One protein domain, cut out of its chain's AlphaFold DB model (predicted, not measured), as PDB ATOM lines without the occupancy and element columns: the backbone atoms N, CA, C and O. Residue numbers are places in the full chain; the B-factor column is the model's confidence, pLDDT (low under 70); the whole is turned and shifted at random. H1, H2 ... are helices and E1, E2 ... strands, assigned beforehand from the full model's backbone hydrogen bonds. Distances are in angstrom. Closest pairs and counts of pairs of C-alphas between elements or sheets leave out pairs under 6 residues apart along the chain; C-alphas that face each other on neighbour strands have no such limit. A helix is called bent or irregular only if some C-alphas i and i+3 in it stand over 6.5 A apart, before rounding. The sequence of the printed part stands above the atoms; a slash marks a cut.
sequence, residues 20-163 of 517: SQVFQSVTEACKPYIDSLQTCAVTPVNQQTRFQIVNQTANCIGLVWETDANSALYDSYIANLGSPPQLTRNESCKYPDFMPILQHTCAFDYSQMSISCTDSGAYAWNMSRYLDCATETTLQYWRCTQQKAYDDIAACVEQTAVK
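AT A GLANCE: This is residues 20 to 163 of the 517 residues of an uncharacterized protein of Cladophialophora immunda (UniProt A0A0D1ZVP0). Two long helices, H3 and H7, run side by side in opposite ways at the core, and H4 and H8 lie beyond them in a curved row, with H4 folded back beside one end of H3 and H8 folded back on H7. The short helices H1, H2 and H5 cover one side of this row, H6 sits near the start of H7, and a hairpin of two strands, E1 and E2, reaches to one end of the longest axis. The printed part has 144 residues with eight named helices and two named strands, in the order H1, H2, H3, H4, H5, H6, E1, E2, H7, H8, and its class is mostly helix; the two strands form one antiparallel sheet. The whole is compact, with a radius of gyration of the C-alphas of 15.4 A, yet elongated, spanning 51 by 31 by 22 A.

IN THESE COORDINATES: H1 holds residues 20 to 29 and begins at C-alpha 20, at (52.909, -23.812, -0.193). After it come H2, residues 31 to 37, and H3, residues 47 to 67, which measures 29.7 A from first to last C-alpha. H4 holds residues 74 to 80. After residues 81 to 97, a stretch with no named element, H5 takes residues 98 to 105 and H6 residues 107 to 111. The strands are E1, residues 114 to 118, 12.7 A long, and E2, residues 121 to 125, 13.1 A long. H7, residues 127 to 147, is 30.1 A long and begins with C-alpha 127 at (55.820, -36.222, -9.011). H8, residues 150 to 163, is 21.6 A long and ends with C-alpha 163 at (56.504, -48.013, 3.375); it is irregular, with C-alphas 151 and 154 7.1 A apart.

HOW THE PARTS SIT: H3 and H7 are the hubs, touching four other helices each. They touch each other at a shallow tilt of 29 degrees, opposite ways, and their closest C-alphas are those of Ala 58 and Thr 135, 5.0 A apart. H2 and H3 form a helical hairpin, closest at the C-alphas of Tyr 33 and Thr 57, 5.1 A. H3 touches H1 with residues 60 to 65 alone, at a steep tilt of 44 degrees; the closest C-alphas are those of Val 26 and Val 64, 5.9 A. H3 and H4 form another helical hairpin, closest at the C-alphas of Thr 67 and Tyr 74, 5.6 A. H7 and H8 form a third, at a tilt of 37 degrees that is only just steep, with the C-alphas of Thr 137 and Ala 161 closest at 5.0 A. H5 touches H7 at Leu 102 and Thr 137, whose C-alphas are closest at 6.3 A, and touches H8 at Thr 105 and Glu 158, closest at 5.0 A. H6 touches H7 at Asp 109 and Tyr 130, whose C-alphas are closest at 5.2 A. The packing of the helices is part aligned, part crossed: of the 7 pairs of helices that touch and have a tilt, 3 are at a shallow tilt. E1 and E2 form an antiparallel hairpin, with N 116 and O 123 2.9 A apart and N 125 and O 114 3.0 A apart, within hydrogen-bond range. H3 and E2 are near each other, while H4 is apart from H7 and from H8. Every O i to N i+4 pair is within hydrogen-bond range in H1 to H6; in H7 it is 16 of 17 and in H8 6 of 10.

THE WHOLE: The two C-alphas farthest apart are those of Thr 43 and Asp 119, at 51.2 A. The printed part has no cut. The link from H4 to H5, 17 residues, is long. The mean pLDDT of the printed part is 81.0, and 26 residues are under 70, namely 67 to 79 and 114 to 126, the latter holding E1 and E2.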
ATOM      1  N   SER A  20      53.863 -24.192  -1.235       73.88
ATOM      2  CA  SER A  20      52.909 -23.812  -0.193       73.88
ATOM      3  C   SER A  20      51.568 -23.363  -0.780       73.88
ATOM      4  O   SER A  20      50.534 -23.654  -0.188       73.88
ATOM      5  N   GLN A  21      51.583 -22.697  -1.941       75.62
ATOM      6  CA  GLN A  21      50.376 -22.303  -2.666       75.62
ATOM      7  C   GLN A  21      49.676 -23.526  -3.258       75.62
ATOM      8  O   GLN A  21      48.480 -23.668  -3.053       75.62
ATOM      9  N   VAL A  22      50.409 -24.470  -3.860       75.44
ATOM     10  CA  VAL A  22      49.803 -25.713  -4.379       75.44
ATOM     11  C   VAL A  22      49.155 -26.536  -3.259       75.44
ATOM     12  O   VAL A  22      48.045 -27.032  -3.413       75.44
ATOM     13  N   PHE A  23      49.780 -26.632  -2.082       78.81
ATOM     14  CA  PHE A  23      49.156 -27.295  -0.930       78.81
ATOM     15  C   PHE A  23      47.880 -26.591  -0.450       78.81
ATOM     16  O   PHE A  23      46.940 -27.267  -0.024       78.81
ATOM     17  N   GLN A  24      47.836 -25.257  -0.503       83.56
ATOM     18  CA  GLN A  24      46.618 -24.497  -0.215       83.56
ATOM     19  C   GLN A  24      45.546 -24.783  -1.269       83.56
ATOM     20  O   GLN A  24      44.438 -25.155  -0.884       83.56
ATOM     21  N   SER A  25      45.895 -24.761  -2.561       82.50
ATOM     22  CA  SER A  25      44.998 -25.140  -3.660       82.50
ATOM     23  C   SER A  25      44.427 -26.540  -3.453       82.50
ATOM     24  O   SER A  25      43.216 -26.715  -3.478       82.50
ATOM     25  N   VAL A  26      45.261 -27.540  -3.148       84.19
ATOM     26  CA  VAL A  26      44.821 -28.919  -2.866       84.19
ATOM     27  C   VAL A  26      43.872 -28.961  -1.674       84.19
ATOM     28  O   VAL A  26      42.837 -29.623  -1.732       84.19
ATOM     29  N   THR A  27      44.200 -28.246  -0.596       87.06
ATOM     30  CA  THR A  27      43.366 -28.206   0.613       87.06
ATOM     31  C   THR A  27      41.990 -27.612   0.321       87.06
ATOM     32  O   THR A  27      40.989 -28.124   0.814       87.06
ATOM     33  N   GLU A  28      41.926 -26.549  -0.479       87.12
ATOM     34  CA  GLU A  28      40.683 -25.853  -0.816       87.12
ATOM     35  C   GLU A  28      39.854 -26.629  -1.846       87.12
ATOM     36  O   GLU A  28      38.665 -26.873  -1.632       87.12
ATOM     37  N   ALA A  29      40.490 -27.084  -2.921       85.50
ATOM     38  CA  ALA A  29      39.874 -27.801  -4.031       85.50
ATOM     39  C   ALA A  29      39.347 -29.175  -3.633       85.50
ATOM     40  O   ALA A  29      38.225 -29.557  -3.970       85.50
ATOM     41  N   CYS A  30      40.163 -29.924  -2.887       89.94
ATOM     42  CA  CYS A  30      39.837 -31.277  -2.473       89.94
ATOM     43  C   CYS A  30      39.109 -31.329  -1.134       89.94
ATOM     44  O   CYS A  30      38.774 -32.424  -0.678       89.94
ATOM     45  N   LYS A  31      38.794 -30.171  -0.537       91.50
ATOM     46  CA  LYS A  31      38.047 -30.057   0.718       91.50
ATOM     47  C   LYS A  31      36.839 -30.994   0.821       91.50
ATOM     48  O   LYS A  31      36.779 -31.711   1.810       91.50
ATOM     49  N   PRO A  32      35.907 -31.084  -0.152       90.94
ATOM     50  CA  PRO A  32      34.753 -31.975  -0.009       90.94
ATOM     51  C   PRO A  32      35.138 -33.462   0.080       90.94
ATOM     52  O   PRO A  32      34.481 -34.232   0.783       90.94
ATOM     53  N   TYR A  33      36.203 -33.885  -0.606       91.81
ATOM     54  CA  TYR A  33      36.695 -35.266  -0.573       91.81
ATOM     55  C   TYR A  33      37.469 -35.552   0.719       91.81
ATOM     56  O   TYR A  33      37.278 -36.595   1.346       91.81
ATOM     57  N   ILE A  34      38.284 -34.588   1.160       92.88
ATOM     58  CA  ILE A  34      38.995 -34.622   2.441       92.88
ATOM     59  C   ILE A  34      37.985 -34.667   3.598       92.88
ATOM     60  O   ILE A  34      38.066 -35.554   4.442       92.88
ATOM     61  N   ASP A  35      36.960 -33.815   3.592       91.88
ATOM     62  CA  ASP A  35      35.900 -33.801   4.606       91.88
ATOM     63  C   ASP A  35      35.163 -35.149   4.671       91.88
ATOM     64  O   ASP A  35      34.843 -35.629   5.763       91.88
ATOM     65  N   SER A  36      34.917 -35.797   3.524       91.06
ATOM     66  CA  SER A  36      34.327 -37.142   3.477       91.06
ATOM     67  C   SER A  36      35.264 -38.200   4.081       91.06
ATOM     68  O   SER A  36      34.829 -39.002   4.910       91.06
ATOM     69  N   LEU A  37      36.566 -38.151   3.765       91.12
ATOM     70  CA  LEU A  37      37.595 -39.032   4.340       91.12
ATOM     71  C   LEU A  37      37.694 -38.892   5.867       91.12
ATOM     72  O   LEU A  37      37.864 -39.882   6.579       91.12
ATOM     73  N   GLN A  38      37.575 -37.667   6.373       92.88
ATOM     74  CA  GLN A  38      37.693 -37.342   7.795       92.88
ATOM     75  C   GLN A  38      36.372 -37.463   8.565       92.88
ATOM     76  O   GLN A  38      36.321 -37.193   9.768       92.88
ATOM     77  N   THR A  39      35.284 -37.862   7.906       90.81
ATOM     78  CA  THR A  39      33.987 -37.974   8.569       90.81
ATOM     79  C   THR A  39      33.900 -39.257   9.391       90.81
ATOM     80  O   THR A  39      33.891 -40.371   8.868       90.81
ATOM     81  N   CYS A  40      33.746 -39.096  10.706       88.69
ATOM     82  CA  CYS A  40      33.355 -40.185  11.590       88.69
ATOM     83  C   CYS A  40      31.854 -40.449  11.426       88.69
ATOM     84  O   CYS A  40      31.024 -39.661  11.877       88.69
ATOM     85  N   ALA A  41      31.495 -41.518  10.716       86.94
ATOM     86  CA  ALA A  41      30.103 -41.813  10.389       86.94
ATOM     87  C   ALA A  41      29.320 -42.381  11.588       86.94
ATOM     88  O   ALA A  41      29.844 -43.191  12.352       86.94
ATOM     89  N   VAL A  42      28.037 -42.016  11.714       87.06
ATOM     90  CA  VAL A  42      27.116 -42.581  12.725       87.06
ATOM     91  C   VAL A  42      26.884 -44.077  12.492       87.06
ATOM     92  O   VAL A  42      26.827 -44.864  13.436       87.06
ATOM     93  N   THR A  43      26.768 -44.487  11.228       84.94
ATOM     94  CA  THR A  43      26.572 -45.885  10.830       84.94
ATOM     95  C   THR A  43      27.855 -46.485  10.260       84.94
ATOM     96  O   THR A  43      28.597 -45.782   9.569       84.94
ATOM     97  N   PRO A  44      28.104 -47.796  10.449       81.81
ATOM     98  CA  PRO A  44      29.217 -48.477   9.800       81.81
ATOM     99  C   PRO A  44      29.182 -48.284   8.277       81.81
ATOM    100  O   PRO A  44      28.260 -48.735   7.601       81.81
ATOM    101  N   VAL A  45      30.197 -47.612   7.733       82.69
ATOM    102  CA  VAL A  45      30.347 -47.429   6.281       82.69
ATOM    103  C   VAL A  45      30.798 -48.748   5.655       82.69
ATOM    104  O   VAL A  45      31.741 -49.369   6.153       82.69
ATOM    105  N   ASN A  46      30.149 -49.181   4.572       81.56
ATOM    106  CA  ASN A  46      30.567 -50.380   3.843       81.56
ATOM    107  C   ASN A  46      31.951 -50.173   3.187       81.56
ATOM    108  O   ASN A  46      32.375 -49.046   2.949       81.56
ATOM    109  N   GLN A  47      32.668 -51.256   2.886       73.19
ATOM    110  CA  GLN A  47      34.029 -51.165   2.346       73.19
ATOM    111  C   GLN A  47      34.101 -50.473   0.983       73.19
ATOM    112  O   GLN A  47      34.965 -49.623   0.798       73.19
ATOM    113  N   GLN A  48      33.177 -50.754   0.065       78.00
ATOM    114  CA  GLN A  48      33.175 -50.162  -1.273       78.00
ATOM    115  C   GLN A  48      33.106 -48.628  -1.233       78.00
ATOM    116  O   GLN A  48      33.891 -47.959  -1.899       78.00
ATOM    117  N   THR A  49      32.223 -48.068  -0.406       83.25
ATOM    118  CA  THR A  49      32.095 -46.620  -0.210       83.25
ATOM    119  C   THR A  49      33.378 -46.022   0.363       83.25
ATOM    120  O   THR A  49      33.804 -44.958  -0.070       83.25
ATOM    121  N   ARG A  50      34.045 -46.723   1.285       78.69
ATOM    122  CA  ARG A  50      35.330 -46.283   1.852       78.69
ATOM    123  C   ARG A  50      36.422 -46.216   0.791       78.69
ATOM    124  O   ARG A  50      37.136 -45.225   0.713       78.69
ATOM    125  N   PHE A  51      36.520 -47.251  -0.042       76.81
ATOM    126  CA  PHE A  51      37.469 -47.270  -1.155       76.81
ATOM    127  C   PHE A  51      37.168 -46.191  -2.183       76.81
ATOM    128  O   PHE A  51      38.098 -45.571  -2.685       76.81
ATOM    129  N   GLN A  52      35.892 -45.932  -2.470       83.25
ATOM    130  CA  GLN A  52      35.505 -44.837  -3.346       83.25
ATOM    131  C   GLN A  52      35.963 -43.485  -2.787       83.25
ATOM    132  O   GLN A  52      36.557 -42.718  -3.535       83.25
ATOM    133  N   ILE A  53      35.756 -43.225  -1.489       87.12
ATOM    134  CA  ILE A  53      36.223 -41.996  -0.825       87.12
ATOM    135  C   ILE A  53      37.746 -41.881  -0.926       87.12
ATOM    136  O   ILE A  53      38.241 -40.874  -1.413       87.12
ATOM    137  N   VAL A  54      38.491 -42.924  -0.541       85.50
ATOM    138  CA  VAL A  54      39.963 -42.935  -0.630       85.50
ATOM    139  C   VAL A  54      40.435 -42.661  -2.058       85.50
ATOM    140  O   VAL A  54      41.300 -41.818  -2.266       85.50
ATOM    141  N   ASN A  55      39.846 -43.341  -3.046       82.50
ATOM    142  CA  ASN A  55      40.214 -43.189  -4.450       82.50
ATOM    143  C   ASN A  55      39.898 -41.780  -4.972       82.50
ATOM    144  O   ASN A  55      40.730 -41.168  -5.626       82.50
ATOM    145  N   GLN A  56      38.718 -41.233  -4.669       88.00
ATOM    146  CA  GLN A  56      38.356 -39.877  -5.087       88.00
ATOM    147  C   GLN A  56      39.233 -38.817  -4.415       88.00
ATOM    148  O   GLN A  56      39.645 -37.876  -5.085       88.00
ATOM    149  N   THR A  57      39.573 -38.979  -3.133       89.69
ATOM    150  CA  THR A  57      40.486 -38.061  -2.440       89.69
ATOM    151  C   THR A  57      41.888 -38.116  -3.040       89.69
ATOM    152  O   THR A  57      42.431 -37.068  -3.381       89.69
ATOM    153  N   ALA A  58      42.451 -39.311  -3.240       86.12
ATOM    154  CA  ALA A  58      43.768 -39.477  -3.857       86.12
ATOM    155  C   ALA A  58      43.807 -38.924  -5.294       86.12
ATOM    156  O   ALA A  58      44.716 -38.172  -5.636       86.12
ATOM    157  N   ASN A  59      42.785 -39.216  -6.105       85.06
ATOM    158  CA  ASN A  59      42.675 -38.698  -7.470       85.06
ATOM    159  C   ASN A  59      42.495 -37.180  -7.495       85.06
ATOM    160  O   ASN A  59      43.081 -36.529  -8.349       85.06
ATOM    161  N   CYS A  60      41.718 -36.602  -6.573       88.50
ATOM    162  CA  CYS A  60      41.592 -35.151  -6.475       88.50
ATOM    163  C   CYS A  60      42.944 -34.510  -6.162       88.50
ATOM    164  O   CYS A  60      43.348 -33.588  -6.863       88.50
ATOM    165  N   ILE A  61      43.667 -35.030  -5.161       87.19
ATOM    166  CA  ILE A  61      45.010 -34.549  -4.816       87.19
ATOM    167  C   ILE A  61      45.900 -34.625  -6.058       87.19
ATOM    168  O   ILE A  61      46.462 -33.609  -6.455       87.19
ATOM    169  N   GLY A  62      45.965 -35.784  -6.719       83.00
ATOM    170  CA  GLY A  62      46.786 -35.952  -7.915       83.00
ATOM    171  C   GLY A  62      46.428 -34.993  -9.044       83.00
ATOM    172  O   GLY A  62      47.309 -34.320  -9.570       83.00
ATOM    173  N   LEU A  63      45.140 -34.846  -9.347       81.25
ATOM    174  CA  LEU A  63      44.663 -33.948 -10.394       81.25
ATOM    175  C   LEU A  63      44.960 -32.484 -10.081       81.25
ATOM    176  O   LEU A  63      45.417 -31.776 -10.971       81.25
ATOM    177  N   VAL A  64      44.747 -32.014  -8.849       79.69
ATOM    178  CA  VAL A  64      45.084 -30.628  -8.475       79.69
ATOM    179  C   VAL A  64      46.584 -30.400  -8.595       79.69
ATOM    180  O   VAL A  64      47.003 -29.406  -9.172       79.69
ATOM    181  N   TRP A  65      47.400 -31.345  -8.136       76.38
ATOM    182  CA  TRP A  65      48.848 -31.256  -8.281       76.38
ATOM    183  C   TRP A  65      49.307 -31.255  -9.751       76.38
ATOM    184  O   TRP A  65      50.275 -30.572 -10.079       76.38
ATOM    185  N   GLU A  66      48.624 -31.980 -10.644       73.31
ATOM    186  CA  GLU A  66      48.931 -32.007 -12.086       73.31
ATOM    187  C   GLU A  66      48.434 -30.744 -12.809       73.31
ATOM    188  O   GLU A  66      49.051 -30.291 -13.776       73.31
ATOM    189  N   THR A  67      47.323 -30.164 -12.350       69.81
ATOM    190  CA  THR A  67      46.634 -29.041 -13.009       69.81
ATOM    191  C   THR A  67      47.021 -27.667 -12.471       69.81
ATOM    192  O   THR A  67      46.994 -26.718 -13.244       69.81
ATOM    193  N   ASP A  68      47.491 -27.522 -11.229       63.50
ATOM    194  CA  ASP A  68      48.115 -26.267 -10.765       63.50
ATOM    195  C   ASP A  68      49.444 -25.991 -11.491       63.50
ATOM    196  O   ASP A  68      49.922 -24.857 -11.531       63.50
ATOM    197  N   ALA A  69      50.008 -27.011 -12.149       53.22
ATOM    198  CA  ALA A  69      51.086 -26.852 -13.113       53.22
ATOM    199  C   ALA A  69      50.605 -26.351 -14.503       53.22
ATOM    200  O   ALA A  69      51.410 -25.834 -15.279       53.22
ATOM    201  N   ASN A  70      49.300 -26.469 -14.810       53.59
ATOM    202  CA  ASN A  70      48.649 -26.147 -16.091       53.59
ATOM    203  C   ASN A  70      47.197 -25.629 -15.899       53.59
ATOM    204  O   ASN A  70      46.220 -26.363 -16.073       53.59
ATOM    205  N   SER A  71      47.044 -24.340 -15.583       54.91
ATOM    206  CA  SER A  71      45.793 -23.709 -15.107       54.91
ATOM    207  C   SER A  71      44.564 -23.773 -16.039       54.91
ATOM    208  O   SER A  71      43.449 -23.505 -15.598       54.91
ATOM    209  N   ALA A  72      44.716 -24.133 -17.316       54.78
ATOM    210  CA  ALA A  72      43.639 -24.050 -18.311       54.78
ATOM    211  C   ALA A  72      42.577 -25.170 -18.234       54.78
ATOM    212  O   ALA A  72      41.548 -25.071 -18.901       54.78
ATOM    213  N   LEU A  73      42.809 -26.244 -17.468       56.84
ATOM    214  CA  LEU A  73      41.943 -27.440 -17.475       56.84
ATOM    215  C   LEU A  73      41.319 -27.791 -16.113       56.84
ATOM    216  O   LEU A  73      40.508 -28.718 -16.029       56.84
ATOM    217  N   TYR A  74      41.659 -27.029 -15.076       62.38
ATOM    218  CA  TYR A  74      41.352 -27.288 -13.671       62.38
ATOM    219  C   TYR A  74      39.860 -27.558 -13.387       62.38
ATOM    220  O   TYR A  74      39.500 -28.634 -12.903       62.38
ATOM    221  N   ASP A  75      38.970 -26.642 -13.786       63.19
ATOM    222  CA  ASP A  75      37.534 -26.741 -13.478       63.19
ATOM    223  C   ASP A  75      36.854 -27.936 -14.165       63.19
ATOM    224  O   ASP A  75      35.943 -28.554 -13.611       63.19
ATOM    225  N   SER A  76      37.318 -28.306 -15.363       63.66
ATOM    226  CA  SER A  76      36.738 -29.413 -16.132       63.66
ATOM    227  C   SER A  76      37.092 -30.787 -15.553       63.66
ATOM    228  O   SER A  76      36.259 -31.693 -15.571       63.66
ATOM    229  N   TYR A  77      38.298 -30.950 -14.998       67.00
ATOM    230  CA  TYR A  77      38.748 -32.225 -14.434       67.00
ATOM    231  C   TYR A  77      38.162 -32.486 -13.048       67.00
ATOM    232  O   TYR A  77      37.703 -33.599 -12.787       67.00
ATOM    233  N   ILE A  78      38.097 -31.466 -12.185       67.00
ATOM    234  CA  ILE A  78      37.477 -31.596 -10.858       67.00
ATOM    235  C   ILE A  78      35.974 -31.875 -10.976       67.00
ATOM    236  O   ILE A  78      35.447 -32.707 -10.235       67.00
ATOM    237  N   ALA A  79      35.291 -31.269 -11.955       67.88
ATOM    238  CA  ALA A  79      33.883 -31.561 -12.230       67.88
ATOM    239  C   ALA A  79      33.634 -33.033 -12.627       67.88
ATOM    240  O   ALA A  79      32.569 -33.577 -12.330       67.88
ATOM    241  N   ASN A  80      34.618 -33.703 -13.241       76.00
ATOM    242  CA  ASN A  80      34.504 -35.088 -13.708       76.00
ATOM    243  C   ASN A  80      34.743 -36.156 -12.618       76.00
ATOM    244  O   ASN A  80      34.380 -37.313 -12.831       76.00
ATOM    245  N   LEU A  81      35.301 -35.811 -11.448       75.06
ATOM    246  CA  LEU A  81      35.481 -36.747 -10.316       75.06
ATOM    247  C   LEU A  81      34.153 -37.193  -9.669       75.06
ATOM    248  O   LEU A  81      34.100 -38.233  -8.998       75.06
ATOM    249  N   GLY A  82      33.087 -36.412  -9.876       81.12
ATOM    250  CA  GLY A  82      31.790 -36.580  -9.222       81.12
ATOM    251  C   GLY A  82      31.821 -36.228  -7.729       81.12
ATOM    252  O   GLY A  82      32.874 -36.109  -7.115       81.12
ATOM    253  N   SER A  83      30.655 -36.062  -7.105       84.31
ATOM    254  CA  SER A  83      30.592 -35.739  -5.673       84.31
ATOM    255  C   SER A  83      31.054 -36.916  -4.797       84.31
ATOM    256  O   SER A  83      30.728 -38.070  -5.109       84.31
ATOM    257  N   PRO A  84      31.761 -36.663  -3.678       86.81
ATOM    258  CA  PRO A  84      32.116 -37.721  -2.744       86.81
ATOM    259  C   PRO A  84      30.867 -38.295  -2.062       86.81
ATOM    260  O   PRO A  84      29.896 -37.557  -1.833       86.81
ATOM    261  N   PRO A  85      30.883 -39.589  -1.684       86.50
ATOM    262  CA  PRO A  85      29.845 -40.176  -0.855       86.50
ATOM    263  C   PRO A  85      29.579 -39.334   0.396       86.50
ATOM    264  O   PRO A  85      30.501 -38.967   1.128       86.50
ATOM    265  N   GLN A  86      28.304 -39.034   0.636       86.31
ATOM    266  CA  GLN A  86      27.865 -38.264   1.795       86.31
ATOM    267  C   GLN A  86      27.669 -39.205   2.982       86.31
ATOM    268  O   GLN A  86      26.871 -40.142   2.922       86.31
ATOM    269  N   LEU A  87      28.408 -38.961   4.062       88.38
ATOM    270  CA  LEU A  87      28.330 -39.733   5.298       88.38
ATOM    271  C   LEU A  87      27.643 -38.897   6.380       88.38
ATOM    272  O   LEU A  87      27.966 -37.726   6.571       88.38
ATOM    273  N   THR A  88      26.719 -39.497   7.130       88.56
ATOM    274  CA  THR A  88      26.120 -38.834   8.296       88.56
ATOM    275  C   THR A  88      27.166 -38.725   9.401       88.56
ATOM    276  O   THR A  88      27.578 -39.741   9.962       88.56
ATOM    277  N   ARG A  89      27.603 -37.500   9.703       88.56
ATOM    278  CA  ARG A  89      28.637 -37.213  10.702       88.56
ATOM    279  C   ARG A  89      28.126 -37.468  12.120       88.56
ATOM    280  O   ARG A  89      27.040 -37.032  12.487       88.56
ATOM    281  N   ASN A  90      28.941 -38.142  12.920       90.56
ATOM    282  CA  ASN A  90      28.779 -38.229  14.359       90.56
ATOM    283  C   ASN A  90      29.504 -37.049  15.019       90.56
ATOM    284  O   ASN A  90      30.731 -36.993  14.998       90.56
ATOM    285  N   GLU A  91      28.760 -36.120  15.616       89.38
ATOM    286  CA  GLU A  91      29.325 -34.918  16.249       89.38
ATOM    287  C   GLU A  91      30.199 -35.223  17.473       89.38
ATOM    288  O   GLU A  91      31.081 -34.438  17.811       89.38
ATOM    289  N   SER A  92      30.006 -36.379  18.119       86.94
ATOM    290  CA  SER A  92      30.788 -36.773  19.295       86.94
ATOM    291  C   SER A  92      32.161 -37.358  18.948       86.94
ATOM    292  O   SER A  92      32.905 -37.752  19.845       86.94
ATOM    293  N   CYS A  93      32.473 -37.505  17.660       84.94
ATOM    294  CA  CYS A  93      33.670 -38.169  17.171       84.94
ATOM    295  C   CYS A  93      34.389 -37.265  16.171       84.94
ATOM    296  O   CYS A  93      33.794 -36.765  15.218       84.94
ATOM    297  N   LYS A  94      35.692 -37.082  16.371       86.31
ATOM    298  CA  LYS A  94      36.548 -36.300  15.481       86.31
ATOM    299  C   LYS A  94      37.731 -37.163  15.062       86.31
ATOM    300  O   LYS A  94      38.243 -37.908  15.888       86.31
ATOM    301  N   TYR A  95      38.150 -37.066  13.805       90.62
ATOM    302  CA  TYR A  95      39.426 -37.603  13.326       90.62
ATOM    303  C   TYR A  95      40.437 -36.461  13.146       90.62
ATOM    304  O   TYR A  95      40.014 -35.316  12.970       90.62
ATOM    305  N   PRO A  96      41.752 -36.725  13.265       93.50
ATOM    306  CA  PRO A  96      42.762 -35.674  13.167       93.50
ATOM    307  C   PRO A  96      42.805 -35.072  11.763       93.50
ATOM    308  O   PRO A  96      42.368 -35.698  10.794       93.50
ATOM    309  N   ASP A  97      43.352 -33.868  11.631       93.62
ATOM    310  CA  ASP A  97      43.401 -33.198  10.336       93.62
ATOM    311  C   ASP A  97      44.297 -33.957   9.338       93.62
ATOM    312  O   ASP A  97      45.448 -34.269   9.638       93.62
ATOM    313  N   PHE A  98      43.768 -34.288   8.155       94.25
ATOM    314  CA  PHE A  98      44.454 -35.130   7.168       94.25
ATOM    315  C   PHE A  98      45.624 -34.399   6.502       94.25
ATOM    316  O   PHE A  98      46.696 -34.976   6.343       94.25
ATOM    317  N   MET A  99      45.444 -33.124   6.143       92.81
ATOM    318  CA  MET A  99      46.464 -32.368   5.406       92.81
ATOM    319  C   MET A  99      47.798 -32.231   6.159       92.81
ATOM    320  O   MET A  99      48.828 -32.486   5.536       92.81
ATOM    321  N   PRO A 100      47.829 -31.919   7.471       93.19
ATOM    322  CA  PRO A 100      49.076 -31.944   8.239       93.19
ATOM    323  C   PRO A 100      49.766 -33.315   8.230       93.19
ATOM    324  O   PRO A 100      50.984 -33.386   8.084       93.19
ATOM    325  N   ILE A 101      48.994 -34.403   8.330       93.94
ATOM    326  CA  ILE A 101      49.531 -35.772   8.292       93.94
ATOM    327  C   ILE A 101      50.136 -36.063   6.919       93.94
ATOM    328  O   ILE A 101      51.251 -36.571   6.845       93.94
ATOM    329  N   LEU A 102      49.445 -35.708   5.832       91.25
ATOM    330  CA  LEU A 102      49.945 -35.870   4.467       91.25
ATOM    331  C   LEU A 102      51.242 -35.087   4.236       91.25
ATOM    332  O   LEU A 102      52.207 -35.632   3.706       91.25
ATOM    333  N   GLN A 103      51.269 -33.820   4.658       89.56
ATOM    334  CA  GLN A 103      52.441 -32.954   4.529       89.56
ATOM    335  C   GLN A 103      53.651 -33.519   5.266       89.56
ATOM    336  O   GLN A 103      54.752 -33.498   4.725       89.56
ATOM    337  N   HIS A 104      53.450 -34.026   6.482       90.56
ATOM    338  CA  HIS A 104      54.530 -34.590   7.278       90.56
ATOM    339  C   HIS A 104      54.985 -35.958   6.745       90.56
ATOM    340  O   HIS A 104      56.179 -36.185   6.566       90.56
ATOM    341  N   THR A 105      54.041 -36.838   6.408       89.19
ATOM    342  CA  THR A 105      54.310 -38.200   5.921       89.19
ATOM    343  C   THR A 105      55.081 -38.192   4.603       89.19
ATOM    344  O   THR A 105      56.089 -38.882   4.474       89.19
ATOM    345  N   CYS A 106      54.644 -37.376   3.642       87.88
ATOM    346  CA  CYS A 106      55.255 -37.297   2.315       87.88
ATOM    347  C   CYS A 106      56.298 -36.179   2.205       87.88
ATOM    348  O   CYS A 106      56.679 -35.806   1.096       87.88
ATOM    349  N   ALA A 107      56.772 -35.627   3.333       86.75
ATOM    350  CA  ALA A 107      57.728 -34.518   3.354       86.75
ATOM    351  C   ALA A 107      59.024 -34.846   2.598       86.75
ATOM    352  O   ALA A 107      59.600 -33.972   1.946       86.75
ATOM    353  N   PHE A 108      59.473 -36.104   2.670       83.25
ATOM    354  CA  PHE A 108      60.663 -36.555   1.960       83.25
ATOM    355  C   PHE A 108      60.463 -36.509   0.439       83.25
ATOM    356  O   PHE A 108      61.218 -35.812  -0.235       83.25
ATOM    357  N   ASP A 109      59.446 -37.183  -0.105       80.69
ATOM    358  CA  ASP A 109      59.193 -37.206  -1.556       80.69
ATOM    359  C   ASP A 109      58.871 -35.820  -2.090       80.69
ATOM    360  O   ASP A 109      59.337 -35.423  -3.157       80.69
ATOM    361  N   TYR A 110      58.157 -35.046  -1.278       77.44
ATOM    362  CA  TYR A 110      57.926 -33.639  -1.521       77.44
ATOM    363  C   TYR A 110      59.243 -32.855  -1.680       77.44
ATOM    364  O   TYR A 110      59.398 -32.118  -2.649       77.44
ATOM    365  N   SER A 111      60.224 -33.038  -0.788       79.44
ATOM    366  CA  SER A 111      61.522 -32.343  -0.873       79.44
ATOM    367  C   SER A 111      62.355 -32.709  -2.111       79.44
ATOM    368  O   SER A 111      63.256 -31.960  -2.484       79.44
ATOM    369  N   GLN A 112      62.058 -33.847  -2.745       78.50
ATOM    370  CA  GLN A 112      62.721 -34.330  -3.964       78.50
ATOM    371  C   GLN A 112      62.016 -33.877  -5.250       78.50
ATOM    372  O   GLN A 112      62.524 -34.108  -6.354       78.50
ATOM    373  N   MET A 113      60.840 -33.263  -5.124       74.94
ATOM    374  CA  MET A 113      60.091 -32.734  -6.250       74.94
ATOM    375  C   MET A 113      60.673 -31.382  -6.664       74.94
ATOM    376  O   MET A 113      60.849 -30.483  -5.840       74.94
ATOM    377  N   SER A 114      60.942 -31.209  -7.956       67.12
ATOM    378  CA  SER A 114      61.334 -29.916  -8.515       67.12
ATOM    379  C   SER A 114      60.284 -29.447  -9.514       67.12
ATOM    380  O   SER A 114      59.962 -30.138 -10.481       67.12
ATOM    381  N   ILE A 115      59.733 -28.260  -9.260       69.56
ATOM    382  CA  ILE A 115      58.831 -27.578 -10.188       69.56
ATOM    383  C   ILE A 115      59.707 -26.703 -11.082       69.56
ATOM    384  O   ILE A 115      60.336 -25.756 -10.610       69.56
ATOM    385  N   SER A 116      59.794 -27.055 -12.362       67.19
ATOM    386  CA  SER A 116      60.478 -26.253 -13.377       67.19
ATOM    387  C   SER A 116      59.450 -25.470 -14.180       67.19
ATOM    388  O   SER A 116      58.497 -26.044 -14.698       67.19
ATOM    389  N   CYS A 117      59.660 -24.164 -14.298       66.06
ATOM    390  CA  CYS A 117      58.781 -23.262 -15.032       66.06
ATOM    391  C   CYS A 117      59.383 -22.974 -16.399       66.06
ATOM    392  O   CYS A 117      60.491 -22.443 -16.480       66.06
ATOM    393  N   THR A 118      58.668 -23.319 -17.462       64.50
ATOM    394  CA  THR A 118      59.032 -22.952 -18.830       64.50
ATOM    395  C   THR A 118      57.962 -22.047 -19.427       64.50
ATOM    396  O   THR A 118      56.829 -21.994 -18.949       64.50
ATOM    397  N   ASP A 119      58.290 -21.360 -20.522       56.75
ATOM    398  CA  ASP A 119      57.333 -20.515 -21.257       56.75
ATOM    399  C   ASP A 119      56.106 -21.295 -21.773       56.75
ATOM    400  O   ASP A 119      55.085 -20.712 -22.128       56.75
ATOM    401  N   SER A 120      56.203 -22.627 -21.799       58.00
ATOM    402  CA  SER A 120      55.160 -23.577 -22.189       58.00
ATOM    403  C   SER A 120      54.338 -24.160 -21.028       58.00
ATOM    404  O   SER A 120      53.444 -24.958 -21.302       58.00
ATOM    405  N   GLY A 121      54.624 -23.806 -19.767       59.50
ATOM    406  CA  GLY A 121      53.925 -24.318 -18.577       59.50
ATOM    407  C   GLY A 121      54.870 -24.720 -17.440       59.50
ATOM    408  O   GLY A 121      56.091 -24.614 -17.559       59.50
ATOM    409  N   ALA A 122      54.316 -25.187 -16.320       60.88
ATOM    410  CA  ALA A 122      55.115 -25.785 -15.255       60.88
ATOM    411  C   ALA A 122      55.188 -27.310 -15.435       60.88
ATOM    412  O   ALA A 122      54.206 -27.963 -15.786       60.88
ATOM    413  N   TYR A 123      56.359 -27.885 -15.171       62.56
ATOM    414  CA  TYR A 123      56.588 -29.327 -15.179       62.56
ATOM    415  C   TYR A 123      57.164 -29.756 -13.829       62.56
ATOM    416  O   TYR A 123      58.156 -29.190 -13.365       62.56
ATOM    417  N   ALA A 124      56.549 -30.762 -13.205       65.25
ATOM    418  CA  ALA A 124      57.016 -31.345 -11.953       65.25
ATOM    419  C   ALA A 124      57.800 -32.638 -12.220       65.25
ATOM    420  O   ALA A 124      57.266 -33.608 -12.761       65.25
ATOM    421  N   TRP A 125      59.070 -32.672 -11.819       63.44
ATOM    422  CA  TRP A 125      59.876 -33.895 -11.837       63.44
ATOM    423  C   TRP A 125      59.663 -34.696 -10.552       63.44
ATOM    424  O   TRP A 125      59.448 -34.120  -9.488       63.44
ATOM    425  N   ASN A 126      59.750 -36.029 -10.640       68.00
ATOM    426  CA  ASN A 126      59.564 -36.968  -9.518       68.00
ATOM    427  C   ASN A 126      58.179 -36.936  -8.847       68.00
ATOM    428  O   ASN A 126      57.996 -37.504  -7.771       68.00
ATOM    429  N   MET A 127      57.189 -36.340  -9.509       75.25
ATOM    430  CA  MET A 127      55.820 -36.222  -9.011       75.25
ATOM    431  C   MET A 127      55.174 -37.577  -8.689       75.25
ATOM    432  O   MET A 127      54.428 -37.686  -7.722       75.25
ATOM    433  N   SER A 128      55.504 -38.629  -9.446       77.12
ATOM    434  CA  SER A 128      54.934 -39.966  -9.249       77.12
ATOM    435  C   SER A 128      55.159 -40.508  -7.835       77.12
ATOM    436  O   SER A 128      54.242 -41.076  -7.261       77.12
ATOM    437  N   ARG A 129      56.336 -40.269  -7.232       77.31
ATOM    438  CA  ARG A 129      56.645 -40.734  -5.867       77.31
ATOM    439  C   ARG A 129      55.790 -40.027  -4.824       77.31
ATOM    440  O   ARG A 129      55.246 -40.662  -3.927       77.31
ATOM    441  N   TYR A 130      55.610 -38.716  -4.984       81.94
ATOM    442  CA  TYR A 130      54.712 -37.957  -4.123       81.94
ATOM    443  C   TYR A 130      53.263 -38.444  -4.257       81.94
ATOM    444  O   TYR A 130      52.587 -38.610  -3.247       81.94
ATOM    445  N   LEU A 131      52.790 -38.711  -5.479       82.06
ATOM    446  CA  LEU A 131      51.435 -39.221  -5.711       82.06
ATOM    447  C   LEU A 131      51.229 -40.624  -5.131       82.06
ATOM    448  O   LEU A 131      50.180 -40.885  -4.536       82.06
ATOM    449  N   ASP A 132      52.228 -41.498  -5.239       80.06
ATOM    450  CA  ASP A 132      52.219 -42.821  -4.612       80.06
ATOM    451  C   ASP A 132      52.147 -42.689  -3.081       80.06
ATOM    452  O   ASP A 132      51.275 -43.293  -2.445       80.06
ATOM    453  N   CYS A 133      52.979 -41.823  -2.489       84.00
ATOM    454  CA  CYS A 133      52.934 -41.513  -1.060       84.00
ATOM    455  C   CYS A 133      51.591 -40.908  -0.635       84.00
ATOM    456  O   CYS A 133      51.026 -41.318   0.379       84.00
ATOM    457  N   ALA A 134      51.030 -39.972  -1.401       86.00
ATOM    458  CA  ALA A 134      49.760 -39.327  -1.082       86.00
ATOM    459  C   ALA A 134      48.585 -40.309  -1.154       86.00
ATOM    460  O   ALA A 134      47.708 -40.311  -0.281       86.00
ATOM    461  N   THR A 135      48.593 -41.185  -2.157       83.69
ATOM    462  CA  THR A 135      47.605 -42.255  -2.310       83.69
ATOM    463  C   THR A 135      47.687 -43.228  -1.139       83.69
ATOM    464  O   THR A 135      46.667 -43.514  -0.504       83.69
ATOM    465  N   GLU A 136      48.893 -43.682  -0.786       82.19
ATOM    466  CA  GLU A 136      49.072 -44.586   0.348       82.19
ATOM    467  C   GLU A 136      48.728 -43.895   1.672       82.19
ATOM    468  O   GLU A 136      48.064 -44.491   2.511       82.19
ATOM    469  N   THR A 137      49.068 -42.618   1.850       88.25
ATOM    470  CA  THR A 137      48.714 -41.831   3.042       88.25
ATOM    471  C   THR A 137      47.203 -41.705   3.205       88.25
ATOM    472  O   THR A 137      46.680 -41.932   4.296       88.25
ATOM    473  N   THR A 138      46.479 -41.418   2.120       88.50
ATOM    474  CA  THR A 138      45.006 -41.375   2.107       88.50
ATOM    475  C   THR A 138      44.422 -42.723   2.522       88.50
ATOM    476  O   THR A 138      43.504 -42.805   3.344       88.50
ATOM    477  N   LEU A 139      44.993 -43.801   1.983       83.19
ATOM    478  CA  LEU A 139      44.586 -45.156   2.295       83.19
ATOM    479  C   LEU A 139      44.858 -45.484   3.769       83.19
ATOM    480  O   LEU A 139      43.922 -45.878   4.461       83.19
ATOM    481  N   GLN A 140      46.083 -45.270   4.264       84.50
ATOM    482  CA  GLN A 140      46.493 -45.509   5.652       84.50
ATOM    483  C   GLN A 140      45.708 -44.679   6.653       84.50
ATOM    484  O   GLN A 140      45.333 -45.208   7.695       84.50
ATOM    485  N   TYR A 141      45.390 -43.426   6.335       89.81
ATOM    486  CA  TYR A 141      44.556 -42.583   7.185       89.81
ATOM    487  C   TYR A 141      43.226 -43.266   7.490       89.81
ATOM    488  O   TYR A 141      42.869 -43.457   8.653       89.81
ATOM    489  N   TRP A 142      42.557 -43.773   6.455       85.56
ATOM    490  CA  TRP A 142      41.324 -44.532   6.623       85.56
ATOM    491  C   TRP A 142      41.512 -45.875   7.366       85.56
ATOM    492  O   TRP A 142      40.579 -46.386   7.998       85.56
ATOM    493  N   ARG A 143      42.697 -46.500   7.291       80.19
ATOM    494  CA  ARG A 143      42.999 -47.734   8.046       80.19
ATOM    495  C   ARG A 143      43.179 -47.435   9.529       80.19
ATOM    496  O   ARG A 143      42.538 -48.066  10.368       80.19
ATOM    497  N   CYS A 144      44.022 -46.460   9.841       85.44
ATOM    498  CA  CYS A 144      44.399 -46.099  11.197       85.44
ATOM    499  C   CYS A 144      43.201 -45.572  11.996       85.44
ATOM    500  O   CYS A 144      43.044 -45.961  13.152       85.44
ATOM    501  N   THR A 145      42.287 -44.815  11.377       87.44
ATOM    502  CA  THR A 145      41.047 -44.336  12.027       87.44
ATOM    503  C   THR A 145      40.110 -45.457  12.491       87.44
ATOM    504  O   THR A 145      39.253 -45.230  13.346       87.44
ATOM    505  N   GLN A 146      40.257 -46.677  11.962       80.06
ATOM    506  CA  GLN A 146      39.471 -47.843  12.382       80.06
ATOM    507  C   GLN A 146      40.155 -48.705  13.440       80.06
ATOM    508  O   GLN A 146      39.480 -49.481  14.118       80.06
ATOM    509  N   GLN A 147      41.482 -48.640  13.521       80.25
ATOM    510  CA  GLN A 147      42.291 -49.563  14.319       80.25
ATOM    511  C   GLN A 147      42.884 -48.911  15.568       80.25
ATOM    512  O   GLN A 147      43.267 -49.617  16.501       80.25
ATOM    513  N   LYS A 148      43.006 -47.582  15.574       86.56
ATOM    514  CA  LYS A 148      43.730 -46.820  16.590       86.56
ATOM    515  C   LYS A 148      42.835 -45.782  17.253       86.56
ATOM    516  O   LYS A 148      41.838 -45.341  16.684       86.56
ATOM    517  N   ALA A 149      43.202 -45.412  18.477       86.94
ATOM    518  CA  ALA A 149      42.613 -44.268  19.156       86.94
ATOM    519  C   ALA A 149      43.034 -42.967  18.457       86.94
ATOM    520  O   ALA A 149      44.048 -42.947  17.762       86.94
ATOM    521  N   TYR A 150      42.271 -41.890  18.662       88.25
ATOM    522  CA  TYR A 150      42.474 -40.592  18.005       88.25
ATOM    523  C   TYR A 150      43.935 -40.116  18.020       88.25
ATOM    524  O   TYR A 150      44.479 -39.787  16.966       88.25
ATOM    525  N   ASP A 151      44.572 -40.155  19.193       91.00
ATOM    526  CA  ASP A 151      45.938 -39.657  19.409       91.00
ATOM    527  C   ASP A 151      47.007 -40.470  18.657       91.00
ATOM    528  O   ASP A 151      48.074 -39.956  18.329       91.00
ATOM    529  N   ASP A 152      46.705 -41.725  18.318       91.94
ATOM    530  CA  ASP A 152      47.632 -42.654  17.668       91.94
ATOM    531  C   ASP A 152      47.467 -42.701  16.139       91.94
ATOM    532  O   ASP A 152      48.260 -43.350  15.451       91.94
ATOM    533  N   ILE A 153      46.431 -42.060  15.579       90.81
ATOM    534  CA  ILE A 153      46.125 -42.145  14.142       90.81
ATOM    535  C   ILE A 153      47.260 -41.539  13.314       90.81
ATOM    536  O   ILE A 153      47.730 -42.194  12.390       90.81
ATOM    537  N   ALA A 154      47.724 -40.331  13.647       91.88
ATOM    538  CA  ALA A 154      48.782 -39.658  12.888       91.88
ATOM    539  C   ALA A 154      50.074 -40.491  12.862       91.88
ATOM    540  O   ALA A 154      50.573 -40.822  11.790       91.88
ATOM    541  N   ALA A 155      50.534 -40.945  14.033       90.69
ATOM    542  CA  ALA A 155      51.714 -41.800  14.147       90.69
ATOM    543  C   ALA A 155      51.549 -43.129  13.387       90.69
ATOM    544  O   ALA A 155      52.494 -43.614  12.769       90.69
ATOM    545  N   CYS A 156      50.348 -43.716  13.402       88.25
ATOM    546  CA  CYS A 156      50.041 -44.918  12.632       88.25
ATOM    547  C   CYS A 156      50.171 -44.680  11.120       88.25
ATOM    548  O   CYS A 156      50.782 -45.498  10.432       88.25
ATOM    549  N   VAL A 157      49.646 -43.563  10.605       89.38
ATOM    550  CA  VAL A 157      49.729 -43.212   9.179       89.38
ATOM    551  C   VAL A 157      51.174 -42.977   8.765       89.38
ATOM    552  O   VAL A 157      51.646 -43.600   7.818       89.38
ATOM    553  N   GLU A 158      51.900 -42.159   9.521       88.81
ATOM    554  CA  GLU A 158      53.296 -41.820   9.241       88.81
ATOM    555  C   GLU A 158      54.191 -43.059   9.204       88.81
ATOM    556  O   GLU A 158      55.023 -43.211   8.314       88.81
ATOM    557  N   GLN A 159      53.996 -43.992  10.138       85.69
ATOM    558  CA  GLN A 159      54.794 -45.214  10.195       85.69
ATOM    559  C   GLN A 159      54.480 -46.199   9.065       85.69
ATOM    560  O   GLN A 159      55.301 -47.074   8.790       85.69
ATOM    561  N   THR A 160      53.302 -46.120   8.442       80.25
ATOM    562  CA  THR A 160      52.823 -47.123   7.479       80.25
ATOM    563  C   THR A 160      52.852 -46.641   6.037       80.25
ATOM    564  O   THR A 160      53.194 -47.432   5.161       80.25
ATOM    565  N   ALA A 161      52.551 -45.372   5.777       80.81
ATOM    566  CA  ALA A 161      52.458 -44.831   4.425       80.81
ATOM    567  C   ALA A 161      53.829 -44.672   3.758       80.81
ATOM    568  O   ALA A 161      53.980 -45.036   2.595       80.81
ATOM    569  N   VAL A 162      54.863 -44.291   4.519       80.12
ATOM    570  CA  VAL A 162      56.262 -44.223   4.036       80.12
ATOM    571  C   VAL A 162      56.796 -45.560   3.511       80.12
ATOM    572  O   VAL A 162      57.815 -45.610   2.828       80.12
ATOM    573  N   LYS A 163      56.125 -46.674   3.833       77.00
ATOM    574  CA  LYS A 163      56.504 -48.013   3.375       77.00
ATOM    575  C   LYS A 163      56.188 -48.250   1.899       77.00
ATOM    576  O   LYS A 163      56.685 -49.238   1.349       77.00
TER     577      LYS A 163